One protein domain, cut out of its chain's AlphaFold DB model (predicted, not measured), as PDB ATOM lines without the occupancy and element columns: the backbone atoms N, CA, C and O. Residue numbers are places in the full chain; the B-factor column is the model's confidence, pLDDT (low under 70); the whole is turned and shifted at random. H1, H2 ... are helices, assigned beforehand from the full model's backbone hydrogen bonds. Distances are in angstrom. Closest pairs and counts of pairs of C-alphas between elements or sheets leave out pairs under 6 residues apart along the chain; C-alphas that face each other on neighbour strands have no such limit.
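AT A GLANCE: This is residues 926 to 985 of the 1238 residues of the protein "ATP-binding protein" of Streptomyces cyaneofuscatus (UniProt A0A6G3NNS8). Three short helices are joined by much loop: H1 sits in the middle, H3 packs beside it running back the opposite way, and H2 turns off crosswise on the other side of H1. The long link from H2 to H3 folds back from the far end of H2, and on its way it pairs briefly with the stretch before H1. The printed part has 60 residues, with three named helices in the order H1, H2, H3 and no named strand; the class is all helix, though under half of the residues, 27 of the 60, are in named elements. The whole is compact, with a radius of gyration of the C-alphas of 11.0 A, and its spans are 29 by 25 by 19 A.

HOW THE PARTS SIT: Begin at Gly 926 and read on to residues 933 to 934, which pair, as strands do, with residues 963 to 964, parallel. Next comes H1, residues 936 to 946, which touches both other helices. Look at Ser 943 in H1 and Val 950 in H2, residues 950 to 959: their C-alphas, the closest of the two helices, are 5.7 A apart. The lines of H1 and H2 stand about perpendicular, at 77 degrees. Go on to H3, residues 975 to 980, which touches H1; the closest C-alphas are those of Gly 937 and Val 978, 5.8 A apart. H1 and H3 run opposite ways at a shallow tilt of 18 degrees. H2 and H3 are apart, with no C-alpha of the one within 8 A of the other. In H1, H2 and H3 every O i to N i+4 pair is within hydrogen-bond range.

IN THESE COORDINATES: Find C-alpha 936 at (-9.594, -42.700, 31.975); from there H1 runs 15.4 A from first to last C-alpha, to Leu 946. H2 begins at Val 950, with its C-alpha at (-4.557, -39.452, 24.635), and runs 14.5 A to Ser 959. H3 begins at Ser 975 and spans 8.8 A, ending at C-alpha 980 at (-13.137, -34.780, 38.210).

THE WHOLE: The two C-alphas farthest apart are those of Ser 959 and His 984, 31.4 A. From C-alpha 926 to C-alpha 985 it is 19.3 A. The printed part has no cut. The link from H1 to H2 is tight, with 3 residues; the link from H2 to H3 is long, residues 960 to 974, and its C-alphas lie 7 to 15 A from the mean of the C-alphas. The mean pLDDT of the printed part is 84.6, and the model's confidence is under 70 at residues 966 to 967, inside that long link.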
ATOM      1  N   GLY A 926       0.364 -47.973  43.561       78.25
ATOM      2  CA  GLY A 926       0.882 -49.234  43.051       78.25
ATOM      3  C   GLY A 926       1.099 -49.279  41.538       78.25
ATOM      4  O   GLY A 926       1.226 -48.256  40.863       78.25
ATOM      5  N   LEU A 927       1.211 -50.500  41.017       84.25
ATOM      6  CA  LEU A 927       1.569 -50.798  39.627       84.25
ATOM      7  C   LEU A 927       0.418 -51.526  38.930       84.25
ATOM      8  O   LEU A 927      -0.390 -52.176  39.591       84.25
ATOM      9  N   PHE A 928       0.331 -51.399  37.605       85.50
ATOM     10  CA  PHE A 928      -0.675 -52.121  36.826       85.50
ATOM     11  C   PHE A 928      -0.388 -53.628  36.777       85.50
ATOM     12  O   PHE A 928       0.739 -54.055  36.524       85.50
ATOM     13  N   GLU A 929      -1.436 -54.424  36.977       85.69
ATOM     14  CA  GLU A 929      -1.458 -55.869  36.772       85.69
ATOM     15  C   GLU A 929      -1.871 -56.205  35.325       85.69
ATOM     16  O   GLU A 929      -2.591 -55.430  34.695       85.69
ATOM     17  N   PRO A 930      -1.492 -57.374  34.768       83.75
ATOM     18  CA  PRO A 930      -1.778 -57.717  33.368       83.75
ATOM     19  C   PRO A 930      -3.265 -57.742  32.984       83.75
ATOM     20  O   PRO A 930      -3.595 -57.713  31.799       83.75
ATOM     21  N   THR A 931      -4.154 -57.899  33.965       82.06
ATOM     22  CA  THR A 931      -5.613 -57.920  33.780       82.06
ATOM     23  C   THR A 931      -6.260 -56.559  33.990       82.06
ATOM     24  O   THR A 931      -7.460 -56.428  33.762       82.06
ATOM     25  N   ASP A 932      -5.504 -55.564  34.451       83.12
ATOM     26  CA  ASP A 932      -6.056 -54.248  34.723       83.12
ATOM     27  C   ASP A 932      -6.448 -53.540  33.430       83.12
ATOM     28  O   ASP A 932      -5.785 -53.629  32.390       83.12
ATOM     29  N   THR A 933      -7.521 -52.767  33.542       86.19
ATOM     30  CA  THR A 933      -7.856 -51.740  32.566       86.19
ATOM     31  C   THR A 933      -7.343 -50.406  33.092       86.19
ATOM     32  O   THR A 933      -7.663 -50.011  34.212       86.19
ATOM     33  N   VAL A 934      -6.526 -49.713  32.302       88.12
ATOM     34  CA  VAL A 934      -6.007 -48.387  32.637       88.12
ATOM     35  C   VAL A 934      -7.178 -47.399  32.645       88.12
ATOM     36  O   VAL A 934      -7.805 -47.224  31.594       88.12
ATOM     37  N   PRO A 935      -7.468 -46.746  33.787       87.56
ATOM     38  CA  PRO A 935      -8.628 -45.878  33.910       87.56
ATOM     39  C   PRO A 935      -8.442 -44.569  33.136       87.56
ATOM     40  O   PRO A 935      -7.322 -44.060  32.994       87.56
ATOM     41  N   LEU A 936      -9.552 -43.971  32.705       86.25
ATOM     42  CA  LEU A 936      -9.594 -42.700  31.975       86.25
ATOM     43  C   LEU A 936      -8.854 -41.583  32.709       86.25
ATOM     44  O   LEU A 936      -8.171 -40.778  32.077       86.25
ATOM     45  N   GLY A 937      -8.933 -41.569  34.041       87.75
ATOM     46  CA  GLY A 937      -8.214 -40.612  34.876       87.75
ATOM     47  C   GLY A 937      -6.693 -40.709  34.735       87.75
ATOM     48  O   GLY A 937      -6.026 -39.688  34.556       87.75
ATOM     49  N   ARG A 938      -6.135 -41.927  34.705       88.56
ATOM     50  CA  ARG A 938      -4.691 -42.134  34.516       88.56
ATOM     51  C   ARG A 938      -4.242 -41.776  33.101       88.56
ATOM     52  O   ARG A 938      -3.161 -41.215  32.929       88.56
ATOM     53  N   ILE A 939      -5.071 -42.057  32.097       89.12
ATOM     54  CA  ILE A 939      -4.811 -41.667  30.703       89.12
ATOM     55  C   ILE A 939      -4.787 -40.135  30.578       89.12
ATOM     56  O   ILE A 939      -3.853 -39.578  29.999       89.12
ATOM     57  N   ALA A 940      -5.762 -39.446  31.180       87.94
ATOM     58  CA  ALA A 940      -5.815 -37.988  31.229       87.94
ATOM     59  C   ALA A 940      -4.601 -37.394  31.967       87.94
ATOM     60  O   ALA A 940      -3.972 -36.461  31.473       87.94
ATOM     61  N   GLN A 941      -4.208 -37.976  33.104       89.56
ATOM     62  CA  GLN A 941      -3.019 -37.558  33.849       89.56
ATOM     63  C   GLN A 941      -1.737 -37.716  33.029       89.56
ATOM     64  O   GLN A 941      -0.946 -36.778  32.959       89.56
ATOM     65  N   ALA A 942      -1.532 -38.875  32.400       87.81
ATOM     66  CA  ALA A 942      -0.363 -39.117  31.560       87.81
ATOM     67  C   ALA A 942      -0.307 -38.136  30.375       87.81
ATOM     68  O   ALA A 942       0.781 -37.697  30.012       87.81
ATOM     69  N   SER A 943      -1.464 -37.752  29.815       89.44
ATOM     70  CA  SER A 943      -1.552 -36.788  28.706       89.44
ATOM     71  C   SER A 943      -1.083 -35.404  29.128       89.44
ATOM     72  O   SER A 943      -0.291 -34.789  28.418       89.44
ATOM     73  N   VAL A 944      -1.488 -34.962  30.321       88.19
ATOM     74  CA  VAL A 944      -1.048 -33.688  30.905       88.19
ATOM     75  C   VAL A 944       0.434 -33.716  31.294       88.19
ATOM     76  O   VAL A 944       1.129 -32.719  31.135       88.19
ATOM     77  N   GLU A 945       0.938 -34.831  31.828       87.88
ATOM     78  CA  GLU A 945       2.308 -34.914  32.360       87.88
ATOM     79  C   GLU A 945       3.383 -35.080  31.291       87.88
ATOM     80  O   GLU A 945       4.479 -34.544  31.440       87.88
ATOM     81  N   LEU A 946       3.079 -35.835  30.237       85.75
ATOM     82  CA  LEU A 946       4.013 -36.121  29.150       85.75
ATOM     83  C   LEU A 946       3.820 -35.200  27.939       85.75
ATOM     84  O   LEU A 946       4.577 -35.317  26.982       85.75
ATOM     85  N   ASP A 947       2.826 -34.308  27.984       87.31
ATOM     86  CA  ASP A 947       2.453 -33.383  26.905       87.31
ATOM     87  C   ASP A 947       2.232 -34.092  25.551       87.31
ATOM     88  O   ASP A 947       2.687 -33.664  24.490       87.31
ATOM     89  N   ILE A 948       1.543 -35.236  25.595       88.12
ATOM     90  CA  ILE A 948       1.229 -36.065  24.424       88.12
ATOM     91  C   ILE A 948      -0.259 -36.403  24.373       88.12
ATOM     92  O   ILE A 948      -0.959 -36.442  25.390       88.12
ATOM     93  N   SER A 949      -0.746 -36.677  23.163       88.56
ATOM     94  CA  SER A 949      -2.159 -36.982  22.936       88.56
ATOM     95  C   SER A 949      -2.611 -38.250  23.668       88.56
ATOM     96  O   SER A 949      -1.857 -39.218  23.801       88.56
ATOM     97  N   VAL A 950      -3.888 -38.278  24.051       86.50
ATOM     98  CA  VAL A 950      -4.557 -39.452  24.635       86.50
ATOM     99  C   VAL A 950      -4.385 -40.705  23.758       86.50
ATOM    100  O   VAL A 950      -4.206 -41.802  24.279       86.50
ATOM    101  N   THR A 951      -4.387 -40.560  22.429       85.62
ATOM    102  CA  THR A 951      -4.234 -41.681  21.483       85.62
ATOM    103  C   THR A 951      -2.860 -42.346  21.585       85.62
ATOM    104  O   THR A 951      -2.791 -43.565  21.723       85.62
ATOM    105  N   GLU A 952      -1.786 -41.552  21.600       86.31
ATOM    106  CA  GLU A 952      -0.403 -42.039  21.738       86.31
ATOM    107  C   GLU A 952      -0.194 -42.765  23.079       86.31
ATOM    108  O   GLU A 952       0.439 -43.818  23.136       86.31
ATOM    109  N   ILE A 953      -0.775 -42.250  24.168       87.94
ATOM    110  CA  ILE A 953      -0.715 -42.893  25.491       87.94
ATOM    111  C   ILE A 953      -1.420 -44.244  25.488       87.94
ATOM    112  O   ILE A 953      -0.886 -45.228  26.003       87.94
ATOM    113  N   CYS A 954      -2.611 -44.308  24.894       87.25
ATOM    114  CA  CYS A 954      -3.360 -45.551  24.780       87.25
ATOM    115  C   CYS A 954      -2.588 -46.617  23.989       87.25
ATOM    116  O   CYS A 954      -2.595 -47.784  24.379       87.25
ATOM    117  N   ASP A 955      -1.899 -46.236  22.911       86.69
ATOM    118  CA  ASP A 955      -1.094 -47.166  22.111       86.69
ATOM    119  C   ASP A 955       0.124 -47.691  22.879       86.69
ATOM    120  O   ASP A 955       0.420 -48.889  22.825       86.69
ATOM    121  N   ARG A 956       0.772 -46.841  23.684       87.12
ATOM    122  CA  ARG A 956       1.854 -47.274  24.579       87.12
ATOM    123  C   ARG A 956       1.372 -48.275  25.622       87.12
ATOM    124  O   ARG A 956       1.983 -49.332  25.752       87.12
ATOM    125  N   TYR A 957       0.253 -48.017  26.300       88.31
ATOM    126  CA  TYR A 957      -0.314 -48.979  27.256       88.31
ATOM    127  C   TYR A 957      -0.664 -50.325  26.600       88.31
ATOM    128  O   TYR A 957      -0.349 -51.380  27.154       88.31
ATOM    129  N   ARG A 958      -1.219 -50.308  25.380       87.94
ATOM    130  CA  ARG A 958      -1.486 -51.532  24.603       87.94
ATOM    131  C   ARG A 958      -0.212 -52.296  24.239       87.94
ATOM    132  O   ARG A 958      -0.241 -53.523  24.223       87.94
ATOM    133  N   SER A 959       0.899 -51.601  23.975       86.06
ATOM    134  CA  SER A 959       2.198 -52.229  23.680       86.06
ATOM    135  C   SER A 959       2.764 -53.030  24.863       86.06
ATOM    136  O   SER A 959       3.416 -54.050  24.651       86.06
ATOM    137  N   TYR A 960       2.419 -52.644  26.099       84.31
ATOM    138  CA  TYR A 960       2.710 -53.405  27.324       84.31
ATOM    139  C   TYR A 960       1.671 -54.496  27.625       84.31
ATOM    140  O   TYR A 960       1.763 -55.187  28.638       84.31
ATOM    141  N   GLY A 961       0.679 -54.677  26.748       83.06
ATOM    142  CA  GLY A 961      -0.374 -55.678  26.897       83.06
ATOM    143  C   GLY A 961      -1.488 -55.294  27.875       83.06
ATOM    144  O   GLY A 961      -2.282 -56.168  28.221       83.06
ATOM    145  N   LEU A 962      -1.566 -54.026  28.303       86.81
ATOM    146  CA  LEU A 962      -2.625 -53.521  29.181       86.81
ATOM    147  C   LEU A 962      -3.865 -53.115  28.378       86.81
ATOM    148  O   LEU A 962      -3.772 -52.614  27.251       86.81
ATOM    149  N   GLN A 963      -5.043 -53.318  28.967       87.19
ATOM    150  CA  GLN A 963      -6.294 -52.812  28.408       87.19
ATOM    151  C   GLN A 963      -6.460 -51.342  28.795       87.19
ATOM    152  O   GLN A 963      -6.030 -50.929  29.863       87.19
ATOM    153  N   VAL A 964      -7.074 -50.535  27.933       86.12
ATOM    154  CA  VAL A 964      -7.323 -49.111  28.199       86.12
ATOM    155  C   VAL A 964      -8.818 -48.854  28.189       86.12
ATOM    156  O   VAL A 964      -9.525 -49.347  27.307       86.12
ATOM    157  N   GLU A 965      -9.296 -48.098  29.170       81.00
ATOM    158  CA  GLU A 965     -10.707 -47.756  29.288       81.00
ATOM    159  C   GLU A 965     -11.146 -46.871  28.113       81.00
ATOM    160  O   GLU A 965     -10.451 -45.936  27.704       81.00
ATOM    161  N   THR A 966     -12.306 -47.176  27.534       66.19
ATOM    162  CA  THR A 966     -12.843 -46.447  26.383       66.19
ATOM    163  C   THR A 966     -13.791 -45.347  26.851       66.19
ATOM    164  O   THR A 966     -14.923 -45.630  27.233       66.19
ATOM    165  N   GLY A 967     -13.342 -44.095  26.794       68.31
ATOM    166  CA  GLY A 967     -14.131 -42.908  27.141       68.31
ATOM    167  C   GLY A 967     -14.203 -41.896  26.001       68.31
ATOM    168  O   GLY A 967     -13.618 -42.093  24.936       68.31
ATOM    169  N   ARG A 968     -14.909 -40.779  26.223       74.06
ATOM    170  CA  ARG A 968     -15.057 -39.690  25.231       74.06
ATOM    171  C   ARG A 968     -13.885 -38.693  25.211       74.06
ATOM    172  O   ARG A 968     -13.946 -37.688  24.504       74.06
ATOM    173  N   LEU A 969     -12.817 -38.971  25.961       79.19
ATOM    174  CA  LEU A 969     -11.579 -38.187  25.989       79.19
ATOM    175  C   LEU A 969     -10.886 -38.217  24.615       79.19
ATOM    176  O   LEU A 969     -10.478 -39.274  24.139       79.19
ATOM    177  N   THR A 970     -10.741 -37.053  23.977       72.88
ATOM    178  CA  THR A 970     -10.075 -36.903  22.673       72.88
ATOM    179  C   THR A 970      -9.095 -35.730  22.700       72.88
ATOM    180  O   THR A 970      -9.354 -34.716  23.341       72.88
ATOM    181  N   GLY A 971      -7.956 -35.857  22.009       80.44
ATOM    182  CA  GLY A 971      -6.934 -34.805  21.955       80.44
ATOM    183  C   GLY A 971      -6.025 -34.766  23.191       80.44
ATOM    184  O   GLY A 971      -5.420 -35.783  23.535       80.44
ATOM    185  N   MET A 972      -5.903 -33.586  23.804       82.56
ATOM    186  CA  MET A 972      -5.135 -33.333  25.032       82.56
ATOM    187  C   MET A 972      -6.098 -33.201  26.211       82.56
ATOM    188  O   MET A 972      -7.109 -32.506  26.095       82.56
ATOM    189  N   ALA A 973      -5.797 -33.847  27.336       83.25
ATOM    190  CA  ALA A 973      -6.584 -33.677  28.555       83.25
ATOM    191  C   ALA A 973      -6.234 -32.362  29.276       83.25
ATOM    192  O   ALA A 973      -5.122 -31.851  29.145       83.25
ATOM    193  N   ASP A 974      -7.172 -31.830  30.062       83.25
ATOM    194  CA  ASP A 974      -6.953 -30.674  30.934       83.25
ATOM    195  C   ASP A 974      -6.885 -31.081  32.421       83.25
ATOM    196  O   ASP A 974      -7.224 -32.202  32.815       83.25
ATOM    197  N   SER A 975      -6.425 -30.164  33.275       81.69
ATOM    198  CA  SER A 975      -6.289 -30.423  34.713       81.69
ATOM    199  C   SER A 975      -7.621 -30.521  35.464       81.69
ATOM    200  O   SER A 975      -7.647 -31.086  36.557       81.69
ATOM    201  N   GLU A 976      -8.702 -29.952  34.926       84.31
ATOM    202  CA  GLU A 976     -10.035 -29.989  35.541       84.31
ATOM    203  C   GLU A 976     -10.649 -31.387  35.392       84.31
ATOM    204  O   GLU A 976     -11.149 -31.958  36.360       84.31
ATOM    205  N   VAL A 977     -10.506 -31.992  34.213       85.56
ATOM    206  CA  VAL A 977     -10.902 -33.369  33.922       85.56
ATOM    207  C   VAL A 977     -10.110 -34.352  34.782       85.56
ATOM    208  O   VAL A 977     -10.697 -35.272  35.343       85.56
ATOM    209  N   VAL A 978      -8.804 -34.134  34.983       87.00
ATOM    210  CA  VAL A 978      -8.010 -34.959  35.917       87.00
ATOM    211  C   VAL A 978      -8.546 -34.862  37.353       87.00
ATOM    212  O   VAL A 978      -8.541 -35.870  38.051       87.00
ATOM    213  N   LYS A 979      -9.025 -33.687  37.796       85.31
ATOM    214  CA  LYS A 979      -9.621 -33.493  39.133       85.31
ATOM    215  C   LYS A 979     -10.981 -34.194  39.258       85.31
ATOM    216  O   LYS A 979     -11.233 -34.844  40.261       85.31
ATOM    217  N   LEU A 980     -11.830 -34.111  38.235       87.12
ATOM    218  CA  LEU A 980     -13.137 -34.780  38.210       87.12
ATOM    219  C   LEU A 980     -13.026 -36.306  38.203       87.12
ATOM    220  O   LEU A 980     -13.820 -36.983  38.840       87.12
ATOM    221  N   LEU A 981     -12.030 -36.861  37.512       87.88
ATOM    222  CA  LEU A 981     -11.829 -38.311  37.408       87.88
ATOM    223  C   LEU A 981     -11.221 -38.947  38.672       87.88
ATOM    224  O   LEU A 981     -10.907 -40.139  38.665       87.88
ATOM    225  N   ARG A 982     -11.054 -38.168  39.746       87.50
ATOM    226  CA  ARG A 982     -10.592 -38.623  41.057       87.50
ATOM    227  C   ARG A 982     -11.755 -38.819  42.009       87.50
ATOM    228  O   ARG A 982     -12.676 -38.004  42.079       87.50
ATOM    229  N   ASP A 983     -11.647 -39.876  42.788       80.06
ATOM    230  CA  ASP A 983     -12.459 -40.109  43.968       80.06
ATOM    231  C   ASP A 983     -12.307 -38.901  44.947       80.06
ATOM    232  O   ASP A 983     -11.228 -38.316  45.054       80.06
ATOM    233  N   HIS A 984     -13.404 -38.408  45.534       82.19
ATOM    234  CA  HIS A 984     -13.508 -37.137  46.291       82.19
ATOM    235  C   HIS A 984     -12.989 -35.868  45.571       82.19
ATOM    236  O   HIS A 984     -12.804 -34.830  46.200       82.19
ATOM    237  N   CYS A 985     -12.707 -35.912  44.265       83.75
ATOM    238  CA  CYS A 985     -12.008 -34.836  43.547       83.75
ATOM    239  C   CYS A 985     -10.641 -34.431  44.154       83.75
ATOM    240  O   CYS A 985     -10.110 -33.358  43.840       83.75
TER     241      CYS A 985